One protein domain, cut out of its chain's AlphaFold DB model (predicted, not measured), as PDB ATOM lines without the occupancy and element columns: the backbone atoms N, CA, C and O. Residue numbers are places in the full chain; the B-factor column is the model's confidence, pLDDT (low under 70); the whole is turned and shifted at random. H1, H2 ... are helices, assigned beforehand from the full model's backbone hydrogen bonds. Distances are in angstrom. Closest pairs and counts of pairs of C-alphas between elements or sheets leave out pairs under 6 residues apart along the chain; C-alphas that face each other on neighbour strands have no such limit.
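This is residues 211 to 317 of the 333 residues of an uncharacterized protein of Aeromonas veronii (UniProt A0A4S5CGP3). A long last helix, H6, runs along one side of a small body of five shorter helices, and its final residues, 309 to 317, stick out as an arm. In the body H2 lies nearest the middle, with H3 and H5 packed on it; H1 is side by side with H3, and H4 packs on H6. The printed part has 107 residues, with six named helices, H1 to H6 in chain order, and no named strand: all helix. It is compact, with a radius of gyration of the C-alphas of 14.3 A, yet elongated, spanning 52 by 27 by 23 A.

H6, residues 295 to 317, touches H5, residues 285 to 291, with residues 295 to 298 alone; this is a hairpin at a shallow tilt of 25 degrees, closest at the C-alphas of Leu 289 and Phe 298, 6.1 A. With residues 300 to 305 alone H6 touches H4, residues 260 to 268, at a steep tilt of 53 degrees; the closest C-alphas, of Trp 263 and Ile 301, are 6.6 A apart. H5 touches H2, residues 232 to 241, closest at the C-alphas of Ser 240 and Ala 288, 5.3 A. H2 and H3, residues 245 to 256, form a hairpin at 38 degrees, only just a steep tilt, with the C-alphas of Ala 239 and Arg 248 closest at 4.1 A. H3 touches H1, residues 218 to 226, the same way at a shallow tilt of 2 degrees; the closest C-alphas, of Leu 222 and Val 247, are 5.5 A apart. In H1 to H6 every O i to N i+4 pair is within hydrogen-bond range.

H1 begins at C-alpha 218 (38.828, 33.033, 16.672). H3 measures 16.4 A, H2 14.2 A. H6, 32.9 A long, ends at C-alpha 317 (21.182, 14.226, 59.487).

The C-alphas of Asp 217 and Ala 317, the two farthest apart, are 51.6 A apart. The printed part has no cut; the link from H4 to H5 is long. pLDDT is under 70 at residues 278 to 281 and 312 to 317.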
ATOM      1  N   ARG A 211      36.490  37.181  29.678       91.88
ATOM      2  CA  ARG A 211      36.345  38.294  28.730       91.88
ATOM      3  C   ARG A 211      36.728  37.892  27.304       91.88
ATOM      4  O   ARG A 211      36.040  38.270  26.359       91.88
ATOM      5  N   PHE A 212      37.801  37.121  27.144       93.94
ATOM      6  CA  PHE A 212      38.284  36.666  25.839       93.94
ATOM      7  C   PHE A 212      37.358  35.668  25.140       93.94
ATOM      8  O   PHE A 212      37.458  35.524  23.925       93.94
ATOM      9  N   TYR A 213      36.405  35.061  25.848       89.12
ATOM     10  CA  TYR A 213      35.299  34.319  25.233       89.12
ATOM     11  C   TYR A 213      34.543  35.146  24.183       89.12
ATOM     12  O   TYR A 213      34.156  34.624  23.142       89.12
ATOM     13  N   ALA A 214      34.365  36.447  24.431       88.69
ATOM     14  CA  ALA A 214      33.649  37.349  23.535       88.69
ATOM     15  C   ALA A 214      34.558  38.031  22.491       88.69
ATOM     16  O   ALA A 214      34.086  38.893  21.748       88.69
ATOM     17  N   GLU A 215      35.852  37.686  22.417       92.19
ATOM     18  CA  GLU A 215      36.750  38.295  21.428       92.19
ATOM     19  C   GLU A 215      36.332  37.901  20.005       92.19
ATOM     20  O   GLU A 215      36.125  36.717  19.737       92.19
ATOM     21  N   PRO A 216      36.269  38.852  19.054       91.75
ATOM     22  CA  PRO A 216      35.938  38.547  17.661       91.75
ATOM     23  C   PRO A 216      36.935  37.589  16.994       91.75
ATOM     24  O   PRO A 216      36.550  36.770  16.155       91.75
ATOM     25  N   ASP A 217      38.213  37.668  17.377       94.81
ATOM     26  CA  ASP A 217      39.273  36.837  16.812       94.81
ATOM     27  C   ASP A 217      39.166  35.390  17.311       94.81
ATOM     28  O   ASP A 217      39.372  35.087  18.490       94.81
ATOM     29  N   LYS A 218      38.897  34.469  16.380       95.56
ATOM     30  CA  LYS A 218      38.828  33.033  16.672       95.56
ATOM     31  C   LYS A 218      40.136  32.477  17.239       95.56
ATOM     32  O   LYS A 218      40.090  31.530  18.018       95.56
ATOM     33  N   SER A 219      41.289  33.046  16.877       96.50
ATOM     34  CA  SER A 219      42.599  32.597  17.360       96.50
ATOM     35  C   SER A 219      42.716  32.803  18.867       96.50
ATOM     36  O   SER A 219      43.245  31.945  19.570       96.50
ATOM     37  N   ILE A 220      42.170  33.910  19.377       96.50
ATOM     38  CA  ILE A 220      42.145  34.207  20.811       96.50
ATOM     39  C   ILE A 220      41.202  33.238  21.530       96.50
ATOM     40  O   ILE A 220      41.595  32.646  22.532       96.50
ATOM     41  N   ARG A 221      40.004  32.991  20.990       96.06
ATOM     42  CA  ARG A 221      39.063  32.019  21.582       96.06
ATOM     43  C   ARG A 221      39.613  30.588  21.577       96.06
ATOM     44  O   ARG A 221      39.440  29.858  22.550       96.06
ATOM     45  N   LEU A 222      40.371  30.206  20.544       96.06
ATOM     46  CA  LEU A 222      41.143  28.956  20.527       96.06
ATOM     47  C   LEU A 222      42.219  28.923  21.619       96.06
ATOM     48  O   LEU A 222      42.413  27.883  22.247       96.06
ATOM     49  N   ALA A 223      42.932  30.027  21.857       96.19
ATOM     50  CA  ALA A 223      43.916  30.101  22.935       96.19
ATOM     51  C   ALA A 223      43.257  29.951  24.315       96.19
ATOM     52  O   ALA A 223      43.775  29.200  25.136       96.19
ATOM     53  N   VAL A 224      42.085  30.564  24.528       95.62
ATOM     54  CA  VAL A 224      41.275  30.359  25.743       95.62
ATOM     55  C   VAL A 224      40.913  28.887  25.906       95.62
ATOM     56  O   VAL A 224      41.145  28.330  26.974       95.62
ATOM     57  N   ALA A 225      40.408  28.226  24.859       94.69
ATOM     58  CA  ALA A 225      40.071  26.805  24.938       94.69
ATOM     59  C   ALA A 225      41.280  25.956  25.371       94.69
ATOM     60  O   ALA A 225      41.140  25.111  26.244       94.69
ATOM     61  N   ASN A 226      42.465  26.212  24.803       94.50
ATOM     62  CA  ASN A 226      43.686  25.443  25.074       94.50
ATOM     63  C   ASN A 226      44.399  25.806  26.390       94.50
ATOM     64  O   ASN A 226      45.365  25.133  26.756       94.50
ATOM     65  N   ASN A 227      43.990  26.867  27.082       94.44
ATOM     66  CA  ASN A 227      44.650  27.281  28.312       94.44
ATOM     67  C   ASN A 227      44.229  26.378  29.482       94.44
ATOM     68  O   ASN A 227      43.046  26.232  29.782       94.44
ATOM     69  N   ALA A 228      45.214  25.795  30.170       89.56
ATOM     70  CA  ALA A 228      44.993  24.904  31.309       89.56
ATOM     71  C   ALA A 228      44.282  25.584  32.495       89.56
ATOM     72  O   ALA A 228      43.623  24.905  33.280       89.56
ATOM     73  N   SER A 229      44.389  26.910  32.610       89.81
ATOM     74  CA  SER A 229      43.744  27.714  33.658       89.81
ATOM     75  C   SER A 229      42.313  28.135  33.306       89.81
ATOM     76  O   SER A 229      41.653  28.812  34.100       89.81
ATOM     77  N   THR A 230      41.806  27.751  32.130       92.00
ATOM     78  CA  THR A 230      40.434  28.053  31.720       92.00
ATOM     79  C   THR A 230      39.433  27.220  32.522       92.00
ATOM     80  O   THR A 230      39.511  25.987  32.504       92.00
ATOM     81  N   PRO A 231      38.448  27.853  33.191       90.00
ATOM     82  CA  PRO A 231      37.396  27.123  33.886       90.00
ATOM     83  C   PRO A 231      36.651  26.194  32.936       90.00
ATOM     84  O   PRO A 231      36.262  26.592  31.836       90.00
ATOM     85  N   VAL A 232      36.379  24.967  33.381       89.38
ATOM     86  CA  VAL A 232      35.698  23.969  32.543       89.38
ATOM     87  C   VAL A 232      34.321  24.443  32.068       89.38
ATOM     88  O   VAL A 232      33.952  24.165  30.932       89.38
ATOM     89  N   GLY A 233      33.606  25.231  32.879       88.00
ATOM     90  CA  GLY A 233      32.339  25.849  32.479       88.00
ATOM     91  C   GLY A 233      32.479  26.751  31.247       88.00
ATOM     92  O   GLY A 233      31.626  26.716  30.363       88.00
ATOM     93  N   LEU A 234      33.593  27.480  31.127       89.75
ATOM     94  CA  LEU A 234      33.873  28.310  29.956       89.75
ATOM     95  C   LEU A 234      34.221  27.462  28.725       89.75
ATOM     96  O   LEU A 234      33.785  27.774  27.620       89.75
ATOM     97  N   VAL A 235      34.948  26.351  28.904       92.81
ATOM     98  CA  VAL A 235      35.218  25.400  27.807       92.81
ATOM     99  C   VAL A 235      33.913  24.773  27.298       92.81
ATOM    100  O   VAL A 235      33.715  24.669  26.090       92.81
ATOM    101  N   ILE A 236      32.980  24.427  28.191       90.50
ATOM    102  CA  ILE A 236      31.639  23.927  27.830       90.50
ATOM    103  C   ILE A 236      30.843  24.989  27.052       90.50
ATOM    104  O   ILE A 236      30.208  24.678  26.038       90.50
ATOM    105  N   ALA A 237      30.914  26.255  27.468       89.69
ATOM    106  CA  ALA A 237      30.284  27.359  26.744       89.69
ATOM    107  C   ALA A 237      30.887  27.562  25.337       89.69
ATOM    108  O   ALA A 237      30.159  27.877  24.392       89.69
ATOM    109  N   LEU A 238      32.200  27.356  25.169       91.81
ATOM    110  CA  LEU A 238      32.864  27.400  23.857       91.81
ATOM    111  C   LEU A 238      32.459  26.214  22.972       91.81
ATOM    112  O   LEU A 238      32.229  26.393  21.781       91.81
ATOM    113  N   ALA A 239      32.331  25.014  23.541       91.94
ATOM    114  CA  ALA A 239      31.926  23.815  22.804       91.94
ATOM    115  C   ALA A 239      30.511  23.931  22.212       91.94
ATOM    116  O   ALA A 239      30.264  23.463  21.101       91.94
ATOM    117  N   SER A 240      29.601  24.570  22.946       87.81
ATOM    118  CA  SER A 240      28.186  24.688  22.582       87.81
ATOM    119  C   SER A 240      27.884  25.885  21.682       87.81
ATOM    120  O   SER A 240      27.175  25.730  20.689       87.81
ATOM    121  N   ASN A 241      28.419  27.068  22.005       86.38
ATOM    122  CA  ASN A 241      27.908  28.329  21.457       86.38
ATOM    123  C   ASN A 241      28.950  29.182  20.709       86.38
ATOM    124  O   ASN A 241      28.638  30.295  20.286       86.38
ATOM    125  N   ASP A 242      30.188  28.703  20.511       91.25
ATOM    126  CA  ASP A 242      31.153  29.468  19.707       91.25
ATOM    127  C   ASP A 242      30.714  29.538  18.241       91.25
ATOM    128  O   ASP A 242      30.302  28.540  17.646       91.25
ATOM    129  N   VAL A 243      30.862  30.709  17.619       91.06
ATOM    130  CA  VAL A 243      30.547  30.918  16.197       91.06
ATOM    131  C   VAL A 243      31.432  30.076  15.266       91.06
ATOM    132  O   VAL A 243      31.001  29.680  14.181       91.06
ATOM    133  N   SER A 244      32.662  29.765  15.676       94.12
ATOM    134  CA  SER A 244      33.635  29.008  14.893       94.12
ATOM    135  C   SER A 244      33.556  27.514  15.193       94.12
ATOM    136  O   SER A 244      33.748  27.074  16.323       94.12
ATOM    137  N   GLU A 245      33.368  26.707  14.149       94.62
ATOM    138  CA  GLU A 245      33.387  25.243  14.262       94.62
ATOM    139  C   GLU A 245      34.727  24.703  14.788       94.62
ATOM    140  O   GLU A 245      34.750  23.726  15.529       94.62
ATOM    141  N   GLU A 246      35.837  25.358  14.444       95.62
ATOM    142  CA  GLU A 246      37.180  24.982  14.890       95.62
ATOM    143  C   GLU A 246      37.327  25.120  16.413       95.62
ATOM    144  O   GLU A 246      37.857  24.224  17.071       95.62
ATOM    145  N   VAL A 247      36.783  26.202  16.981       95.50
ATOM    146  CA  VAL A 247      36.767  26.422  18.433       95.50
ATOM    147  C   VAL A 247      35.877  25.393  19.120       95.50
ATOM    148  O   VAL A 247      36.316  24.773  20.090       95.50
ATOM    149  N   ARG A 248      34.671  25.146  18.585       94.56
ATOM    150  CA  ARG A 248      33.752  24.141  19.143       94.56
ATOM    151  C   ARG A 248      34.393  22.754  19.189       94.56
ATOM    152  O   ARG A 248      34.382  22.114  20.236       94.56
ATOM    153  N   LYS A 249      35.013  22.313  18.086       95.19
ATOM    154  CA  LYS A 249      35.705  21.014  18.010       95.19
ATOM    155  C   LYS A 249      36.830  20.904  19.031       95.19
ATOM    156  O   LYS A 249      36.875  19.921  19.763       95.19
ATOM    157  N   ARG A 250      37.695  21.918  19.132       95.56
ATOM    158  CA  ARG A 250      38.786  21.902  20.116       95.56
ATOM    159  C   ARG A 250      38.261  21.870  21.551       95.56
ATOM    160  O   ARG A 250      38.789  21.135  22.379       95.56
ATOM    161  N   ALA A 251      37.223  22.639  21.859       94.56
ATOM    162  CA  ALA A 251      36.620  22.626  23.186       94.56
ATOM    163  C   ALA A 251      36.025  21.245  23.527       94.56
ATOM    164  O   ALA A 251      36.251  20.744  24.627       94.56
ATOM    165  N   VAL A 252      35.351  20.592  22.571       94.44
ATOM    166  CA  VAL A 252      34.869  19.206  22.717       94.44
ATOM    167  C   VAL A 252      36.024  18.236  22.961       94.44
ATOM    168  O   VAL A 252      35.954  17.466  23.915       94.44
ATOM    169  N   GLU A 253      37.104  18.299  22.173       94.56
ATOM    170  CA  GLU A 253      38.299  17.461  22.372       94.56
ATOM    171  C   GLU A 253      38.807  17.576  23.818       94.56
ATOM    172  O   GLU A 253      38.949  16.570  24.512       94.56
ATOM    173  N   ILE A 254      38.972  18.802  24.318       93.38
ATOM    174  CA  ILE A 254      39.453  19.059  25.683       93.38
ATOM    175  C   ILE A 254      38.492  18.492  26.728       93.38
ATOM    176  O   ILE A 254      38.929  17.828  27.668       93.38
ATOM    177  N   ILE A 255      37.187  18.704  26.561       91.88
ATOM    178  CA  ILE A 255      36.168  18.182  27.475       91.88
ATOM    179  C   ILE A 255      36.191  16.644  27.504       91.88
ATOM    180  O   ILE A 255      36.146  16.059  28.583       91.88
ATOM    181  N   THR A 256      36.331  15.988  26.350       91.75
ATOM    182  CA  THR A 256      36.365  14.516  26.257       91.75
ATOM    183  C   THR A 256      37.635  13.883  26.824       91.75
ATOM    184  O   THR A 256      37.612  12.713  27.190       91.75
ATOM    185  N   THR A 257      38.734  14.637  26.938       92.38
ATOM    186  CA  THR A 257      39.967  14.147  27.585       92.38
ATOM    187  C   THR A 257      39.904  14.146  29.114       92.38
ATOM    188  O   THR A 257      40.786  13.572  29.750       92.38
ATOM    189  N   LYS A 258      38.883  14.773  29.715       89.06
ATOM    190  CA  LYS A 258      38.726  14.838  31.173       89.06
ATOM    191  C   LYS A 258      38.270  13.507  31.756       89.06
ATOM    192  O   LYS A 258      37.419  12.815  31.200       89.06
ATOM    193  N   THR A 259      38.817  13.186  32.917       89.75
ATOM    194  CA  THR A 259      38.522  11.979  33.693       89.75
ATOM    195  C   THR A 259      37.362  12.202  34.668       89.75
ATOM    196  O   THR A 259      36.948  13.334  34.913       89.75
ATOM    197  N   ALA A 260      36.835  11.125  35.262       85.69
ATOM    198  CA  ALA A 260      35.814  11.224  36.309       85.69
ATOM    199  C   ALA A 260      36.288  12.072  37.508       85.69
ATOM    200  O   ALA A 260      35.521  12.884  38.024       85.69
ATOM    201  N   ASP A 261      37.564  11.950  37.890       87.62
ATOM    202  CA  ASP A 261      38.160  12.714  38.990       87.62
ATOM    203  C   ASP A 261      38.190  14.221  38.692       87.62
ATOM    204  O   ASP A 261      37.912  15.034  39.576       87.62
ATOM    205  N   ASP A 262      38.443  14.605  37.435       88.44
ATOM    206  CA  ASP A 262      38.394  16.009  37.009       88.44
ATOM    207  C   ASP A 262      36.990  16.607  37.190       88.44
ATOM    208  O   ASP A 262      36.850  17.766  37.589       88.44
ATOM    209  N   TRP A 263      35.941  15.820  36.923       88.75
ATOM    210  CA  TRP A 263      34.552  16.251  37.095       88.75
ATOM    211  C   TRP A 263      34.158  16.368  38.564       88.75
ATOM    212  O   TRP A 263      33.511  17.347  38.937       88.75
ATOM    213  N   VAL A 264      34.602  15.437  39.414       87.00
ATOM    214  CA  VAL A 264      34.417  15.529  40.872       87.00
ATOM    215  C   VAL A 264      35.071  16.803  41.413       87.00
ATOM    216  O   VAL A 264      34.439  17.563  42.147       87.00
ATOM    217  N   GLN A 265      36.313  17.089  41.006       86.62
ATOM    218  CA  GLN A 265      37.013  18.319  41.391       86.62
ATOM    219  C   GLN A 265      36.295  19.576  40.886       86.62
ATOM    220  O   GLN A 265      36.161  20.552  41.623       86.62
ATOM    221  N   ALA A 266      35.788  19.561  39.651       86.56
ATOM    222  CA  ALA A 266      35.038  20.688  39.108       86.56
ATOM    223  C   ALA A 266      33.752  20.975  39.904       86.56
ATOM    224  O   ALA A 266      33.472  22.136  40.202       86.56
ATOM    225  N   ILE A 267      33.004  19.937  40.291       87.25
ATOM    226  CA  ILE A 267      31.785  20.066  41.109       87.25
ATOM    227  C   ILE A 267      32.122  20.587  42.512       87.25
ATOM    228  O   ILE A 267      31.458  21.504  42.995       87.25
ATOM    229  N   ASN A 268      33.196  20.091  43.135       85.12
ATOM    230  CA  ASN A 268      33.681  20.606  44.423       85.12
ATOM    231  C   ASN A 268      34.059  22.096  44.360       85.12
ATOM    232  O   ASN A 268      33.849  22.830  45.324       85.12
ATOM    233  N   ASN A 269      34.559  22.553  43.210       82.69
ATOM    234  CA  ASN A 269      34.867  23.960  42.950       82.69
ATOM    235  C   ASN A 269      33.631  24.797  42.555       82.69
ATOM    236  O   ASN A 269      33.775  25.968  42.205       82.69
ATOM    237  N   GLY A 270      32.424  24.225  42.628       83.94
ATOM    238  CA  GLY A 270      31.155  24.932  42.448       83.94
ATOM    239  C   GLY A 270      30.505  24.787  41.070       83.94
ATOM    240  O   GLY A 270      29.509  25.464  40.819       83.94
ATOM    241  N   LEU A 271      31.021  23.923  40.186       85.94
ATOM    242  CA  LEU A 271      30.363  23.623  38.911       85.94
ATOM    243  C   LEU A 271      29.005  22.954  39.171       85.94
ATOM    244  O   LEU A 271      28.946  21.917  39.830       85.94
ATOM    245  N   THR A 272      27.927  23.512  38.613       88.12
ATOM    246  CA  THR A 272      26.610  22.856  38.632       88.12
ATOM    247  C   THR A 272      25.946  22.897  37.264       88.12
ATOM    248  O   THR A 272      26.034  23.903  36.561       88.12
ATOM    249  N   LEU A 273      25.216  21.847  36.890       87.62
ATOM    250  CA  LEU A 273      24.473  21.796  35.625       87.62
ATOM    251  C   LEU A 273      23.441  22.924  35.509       87.62
ATOM    252  O   LEU A 273      23.165  23.377  34.404       87.62
ATOM    253  N   SER A 274      22.905  23.397  36.636       86.50
ATOM    254  CA  SER A 274      21.965  24.523  36.707       86.50
ATOM    255  C   SER A 274      22.620  25.903  36.613       86.50
ATOM    256  O   SER A 274      21.907  26.904  36.520       86.50
ATOM    257  N   GLN A 275      23.950  25.991  36.676       85.50
ATOM    258  CA  GLN A 275      24.657  27.262  36.567       85.50
ATOM    259  C   GLN A 275      24.456  27.847  35.167       85.50
ATOM    260  O   GLN A 275      24.474  27.127  34.168       85.50
ATOM    261  N   ALA A 276      24.287  29.165  35.096       82.88
ATOM    262  CA  ALA A 276      24.274  29.873  33.825       82.88
ATOM    263  C   ALA A 276      25.632  29.731  33.121       82.88
ATOM    264  O   ALA A 276      26.681  29.879  33.750       82.88
ATOM    265  N   CYS A 277      25.615  29.484  31.813       73.19
ATOM    266  CA  CYS A 277      26.829  29.500  31.006       73.19
ATOM    267  C   CYS A 277      27.422  30.912  30.982       73.19
ATOM    268  O   CYS A 277      26.796  31.853  30.482       73.19
ATOM    269  N   GLU A 278      28.646  31.066  31.483       68.00
ATOM    270  CA  GLU A 278      29.383  32.321  31.354       68.00
ATOM    271  C   GLU A 278      29.550  32.659  29.863       68.00
ATOM    272  O   GLU A 278      30.084  31.871  29.087       68.00
ATOM    273  N   GLY A 279      29.021  33.815  29.449       59.94
ATOM    274  CA  GLY A 279      29.047  34.277  28.056       59.94
ATOM    275  C   GLY A 279      27.814  33.936  27.207       59.94
ATOM    276  O   GLY A 279      27.676  34.500  26.124       59.94
ATOM    277  N   SER A 280      26.885  33.097  27.687       65.19
ATOM    278  CA  SER A 280      25.640  32.749  26.973       65.19
ATOM    279  C   SER A 280      24.403  32.942  27.864       65.19
ATOM    280  O   SER A 280      23.961  31.999  28.525       65.19
ATOM    281  N   PRO A 281      23.827  34.161  27.912       65.50
ATOM    282  CA  PRO A 281      22.683  34.461  28.768       65.50
ATOM    283  C   PRO A 281      21.478  33.566  28.440       65.50
ATOM    284  O   PRO A 281      21.020  33.533  27.301       65.50
ATOM    285  N   GLY A 282      20.945  32.874  29.449       71.50
ATOM    286  CA  GLY A 282      19.722  32.068  29.335       71.50
ATOM    287  C   GLY A 282      19.923  30.572  29.077       71.50
ATOM    288  O   GLY A 282      18.940  29.841  29.125       71.50
ATOM    289  N   LEU A 283      21.159  30.109  28.861       80.06
ATOM    290  CA  LEU A 283      21.483  28.682  28.765       80.06
ATOM    291  C   LEU A 283      22.170  28.204  30.042       80.06
ATOM    292  O   LEU A 283      23.112  28.839  30.530       80.06
ATOM    293  N   THR A 284      21.717  27.072  30.574       89.75
ATOM    294  CA  THR A 284      22.420  26.396  31.669       89.75
ATOM    295  C   THR A 284      23.585  25.567  31.129       89.75
ATOM    296  O   THR A 284      23.612  25.216  29.946       89.75
ATOM    297  N   LEU A 285      24.565  25.235  31.975       86.19
ATOM    298  CA  LEU A 285      25.653  24.320  31.599       86.19
ATOM    299  C   LEU A 285      25.117  22.961  31.130       86.19
ATOM    300  O   LEU A 285      25.679  22.361  30.214       86.19
ATOM    301  N   GLY A 286      24.009  22.502  31.719       87.75
ATOM    302  CA  GLY A 286      23.301  21.310  31.269       87.75
ATOM    303  C   GLY A 286      22.806  21.425  29.828       87.75
ATOM    304  O   GLY A 286      23.099  20.550  29.012       87.75
ATOM    305  N   ASP A 287      22.132  22.527  29.491       88.69
ATOM    306  CA  ASP A 287      21.651  22.775  28.125       88.69
ATOM    307  C   ASP A 287      22.814  22.854  27.128       88.69
ATOM    308  O   ASP A 287      22.745  22.289  26.035       88.69
ATOM    309  N   ALA A 288      23.915  23.500  27.524       88.06
ATOM    310  CA  ALA A 288      25.121  23.600  26.710       88.06
ATOM    311  C   ALA A 288      25.723  22.221  26.399       88.06
ATOM    312  O   ALA A 288      25.994  21.928  25.234       88.06
ATOM    313  N   LEU A 289      25.868  21.342  27.397       89.44
ATOM    314  CA  LEU A 289      26.373  19.979  27.187       89.44
ATOM    315  C   LEU A 289      25.483  19.176  26.236       89.44
ATOM    316  O   LEU A 289      25.990  18.537  25.312       89.44
ATOM    317  N   LEU A 290      24.162  19.240  26.424       90.19
ATOM    318  CA  LEU A 290      23.209  18.535  25.566       90.19
ATOM    319  C   LEU A 290      23.231  19.081  24.133       90.19
ATOM    320  O   LEU A 290      23.252  18.299  23.183       90.19
ATOM    321  N   SER A 291      23.300  20.406  23.961       86.44
ATOM    322  CA  SER A 291      23.396  21.042  22.639       86.44
ATOM    323  C   SER A 291      24.690  20.692  21.893       86.44
ATOM    324  O   SER A 291      24.682  20.563  20.671       86.44
ATOM    325  N   ALA A 292      25.783  20.467  22.630       86.06
ATOM    326  CA  ALA A 292      27.062  20.007  22.095       86.06
ATOM    327  C   ALA A 292      27.107  18.483  21.846       86.06
ATOM    328  O   ALA A 292      28.130  17.972  21.391       86.06
ATOM    329  N   GLY A 293      26.029  17.747  22.145       89.31
ATOM    330  CA  GLY A 293      25.963  16.288  21.999       89.31
ATOM    331  C   GLY A 293      26.744  15.508  23.062       89.31
ATOM    332  O   GLY A 293      27.006  14.321  22.879       89.31
ATOM    333  N   LEU A 294      27.117  16.145  24.176       90.56
ATOM    334  CA  LEU A 294      27.937  15.573  25.251       90.56
ATOM    335  C   LEU A 294      27.076  14.914  26.343       90.56
ATOM    336  O   LEU A 294      27.243  15.177  27.537       90.56
ATOM    337  N   THR A 295      26.138  14.057  25.933       91.06
ATOM    338  CA  THR A 295      25.159  13.424  26.834       91.06
ATOM    339  C   THR A 295      25.823  12.554  27.901       91.06
ATOM    340  O   THR A 295      25.405  12.589  29.054       91.06
ATOM    341  N   ASP A 296      26.884  11.825  27.555       90.00
ATOM    342  CA  ASP A 296      27.589  10.952  28.506       90.00
ATOM    343  C   ASP A 296      28.214  11.760  29.652       90.00
ATOM    344  O   ASP A 296      28.131  11.387  30.822       90.00
ATOM    345  N   ILE A 297      28.776  12.926  29.324       89.38
ATOM    346  CA  ILE A 297      29.389  13.839  30.293       89.38
ATOM    347  C   ILE A 297      28.313  14.514  31.140       89.38
ATOM    348  O   ILE A 297      28.467  14.613  32.356       89.38
ATOM    349  N   PHE A 298      27.194  14.914  30.528       90.69
ATOM    350  CA  PHE A 298      26.029  15.405  31.263       90.69
ATOM    351  C   PHE A 298      25.561  14.386  32.312       90.69
ATOM    352  O   PHE A 298      25.399  14.742  33.477       90.69
ATOM    353  N   GLN A 299      25.395  13.116  31.924       90.56
ATOM    354  CA  GLN A 299      24.973  12.049  32.838       90.56
ATOM    355  C   GLN A 299      26.007  11.806  33.942       90.56
ATOM    356  O   GLN A 299      25.636  11.650  35.106       90.56
ATOM    357  N   SER A 300      27.302  11.843  33.607       88.25
ATOM    358  CA  SER A 300      28.382  11.736  34.590       88.25
ATOM    359  C   SER A 300      28.287  12.844  35.640       88.25
ATOM    360  O   SER A 300      28.184  12.541  36.826       88.25
ATOM    361  N   ILE A 301      28.242  14.112  35.219       88.00
ATOM    362  CA  ILE A 301      28.148  15.263  36.134       88.00
ATOM    363  C   ILE A 301      26.860  15.183  36.964       88.00
ATOM    364  O   ILE A 301      26.903  15.369  38.179       88.00
ATOM    365  N   GLN A 302      25.727  14.839  36.341       90.62
ATOM    366  CA  GLN A 302      24.446  14.686  37.030       90.62
ATOM    367  C   GLN A 302      24.512  13.615  38.127       90.62
ATOM    368  O   GLN A 302      24.034  13.840  39.240       90.62
ATOM    369  N   SER A 303      25.113  12.461  37.829       87.44
ATOM    370  CA  SER A 303      25.267  11.372  38.795       87.44
ATOM    371  C   SER A 303      26.145  11.781  39.984       87.44
ATOM    372  O   SER A 303      25.772  11.533  41.133       87.44
ATOM    373  N   THR A 304      27.252  12.485  39.727       87.12
ATOM    374  CA  THR A 304      28.173  12.971  40.760       87.12
ATOM    375  C   THR A 304      27.534  14.057  41.627       87.12
ATOM    376  O   THR A 304      27.641  13.999  42.852       87.12
ATOM    377  N   GLU A 305      26.807  15.009  41.036       86.75
ATOM    378  CA  GLU A 305      26.067  16.024  41.797       86.75
ATOM    379  C   GLU A 305      25.024  15.404  42.736       86.75
ATOM    380  O   GLU A 305      24.873  15.841  43.879       86.75
ATOM    381  N   LEU A 306      24.281  14.398  42.261       86.75
ATOM    382  CA  LEU A 306      23.281  13.704  43.071       86.75
ATOM    383  C   LEU A 306      23.929  12.951  44.235       86.75
ATOM    384  O   LEU A 306      23.428  13.048  45.357       86.75
ATOM    385  N   ALA A 307      25.046  12.260  43.991       85.31
ATOM    386  CA  ALA A 307      25.810  11.584  45.037       85.31
ATOM    387  C   ALA A 307      26.257  12.570  46.130       85.31
ATOM    388  O   ALA A 307      25.972  12.350  47.307       85.31
ATOM    389  N   PHE A 308      26.826  13.715  45.739       82.00
ATOM    390  CA  PHE A 308      27.274  14.747  46.678       82.00
ATOM    391  C   PHE A 308      26.124  15.326  47.515       82.00
ATOM    392  O   PHE A 308      26.259  15.562  48.718       82.00
ATOM    393  N   ARG A 309      24.948  15.533  46.902       81.88
ATOM    394  CA  ARG A 309      23.753  15.982  47.635       81.88
ATOM    395  C   ARG A 309      23.321  14.946  48.672       81.88
ATOM    396  O   ARG A 309      23.022  15.334  49.797       81.88
ATOM    397  N   ILE A 310      23.296  13.660  48.317       81.69
ATOM    398  CA  ILE A 310      22.905  12.571  49.228       81.69
ATOM    399  C   ILE A 310      23.872  12.477  50.419       81.69
ATOM    400  O   ILE A 310      23.417  12.417  51.563       81.69
ATOM    401  N   GLU A 311      25.182  12.540  50.175       75.69
ATOM    402  CA  GLU A 311      26.207  12.537  51.230       75.69
ATOM    403  C   GLU A 311      26.067  13.753  52.160       75.69
ATOM    404  O   GLU A 311      25.972  13.593  53.380       75.69
ATOM    405  N   GLY A 312      25.897  14.959  51.607       65.19
ATOM    406  CA  GLY A 312      25.670  16.172  52.397       65.19
ATOM    407  C   GLY A 312      24.370  16.163  53.221       65.19
ATOM    408  O   GLY A 312      24.300  16.800  54.277       65.19
ATOM    409  N   TYR A 313      23.336  15.434  52.782       58.66
ATOM    410  CA  TYR A 313      22.135  15.187  53.590       58.66
ATOM    411  C   TYR A 313      22.408  14.213  54.742       58.66
ATOM    412  O   TYR A 313      21.871  14.412  55.834       58.66
ATOM    413  N   SER A 314      23.252  13.200  54.531       57.00
ATOM    414  CA  SER A 314      23.612  12.225  55.568       57.00
ATOM    415  C   SER A 314      24.454  12.837  56.698       57.00
ATOM    416  O   SER A 314      24.171  12.587  57.871       57.00
ATOM    417  N   ASP A 315      25.382  13.743  56.376       53.22
ATOM    418  CA  ASP A 315      26.189  14.457  57.375       53.22
ATOM    419  C   ASP A 315      25.355  15.444  58.203       53.22
ATOM    420  O   ASP A 315      25.486  15.517  59.429       53.22
ATOM    421  N   LYS A 316      24.424  16.165  57.564       51.69
ATOM    422  CA  LYS A 316      23.484  17.052  58.272       51.69
ATOM    423  C   LYS A 316      22.491  16.279  59.141       51.69
ATOM    424  O   LYS A 316      22.144  16.755  60.223       51.69
ATOM    425  N   ALA A 317      22.046  15.102  58.699       49.03
ATOM    426  CA  ALA A 317      21.182  14.226  59.487       49.03
ATOM    427  C   ALA A 317      21.911  13.674  60.725       49.03
ATOM    428  O   ALA A 317      21.345  13.696  61.816       49.03
TER     429      ALA A 317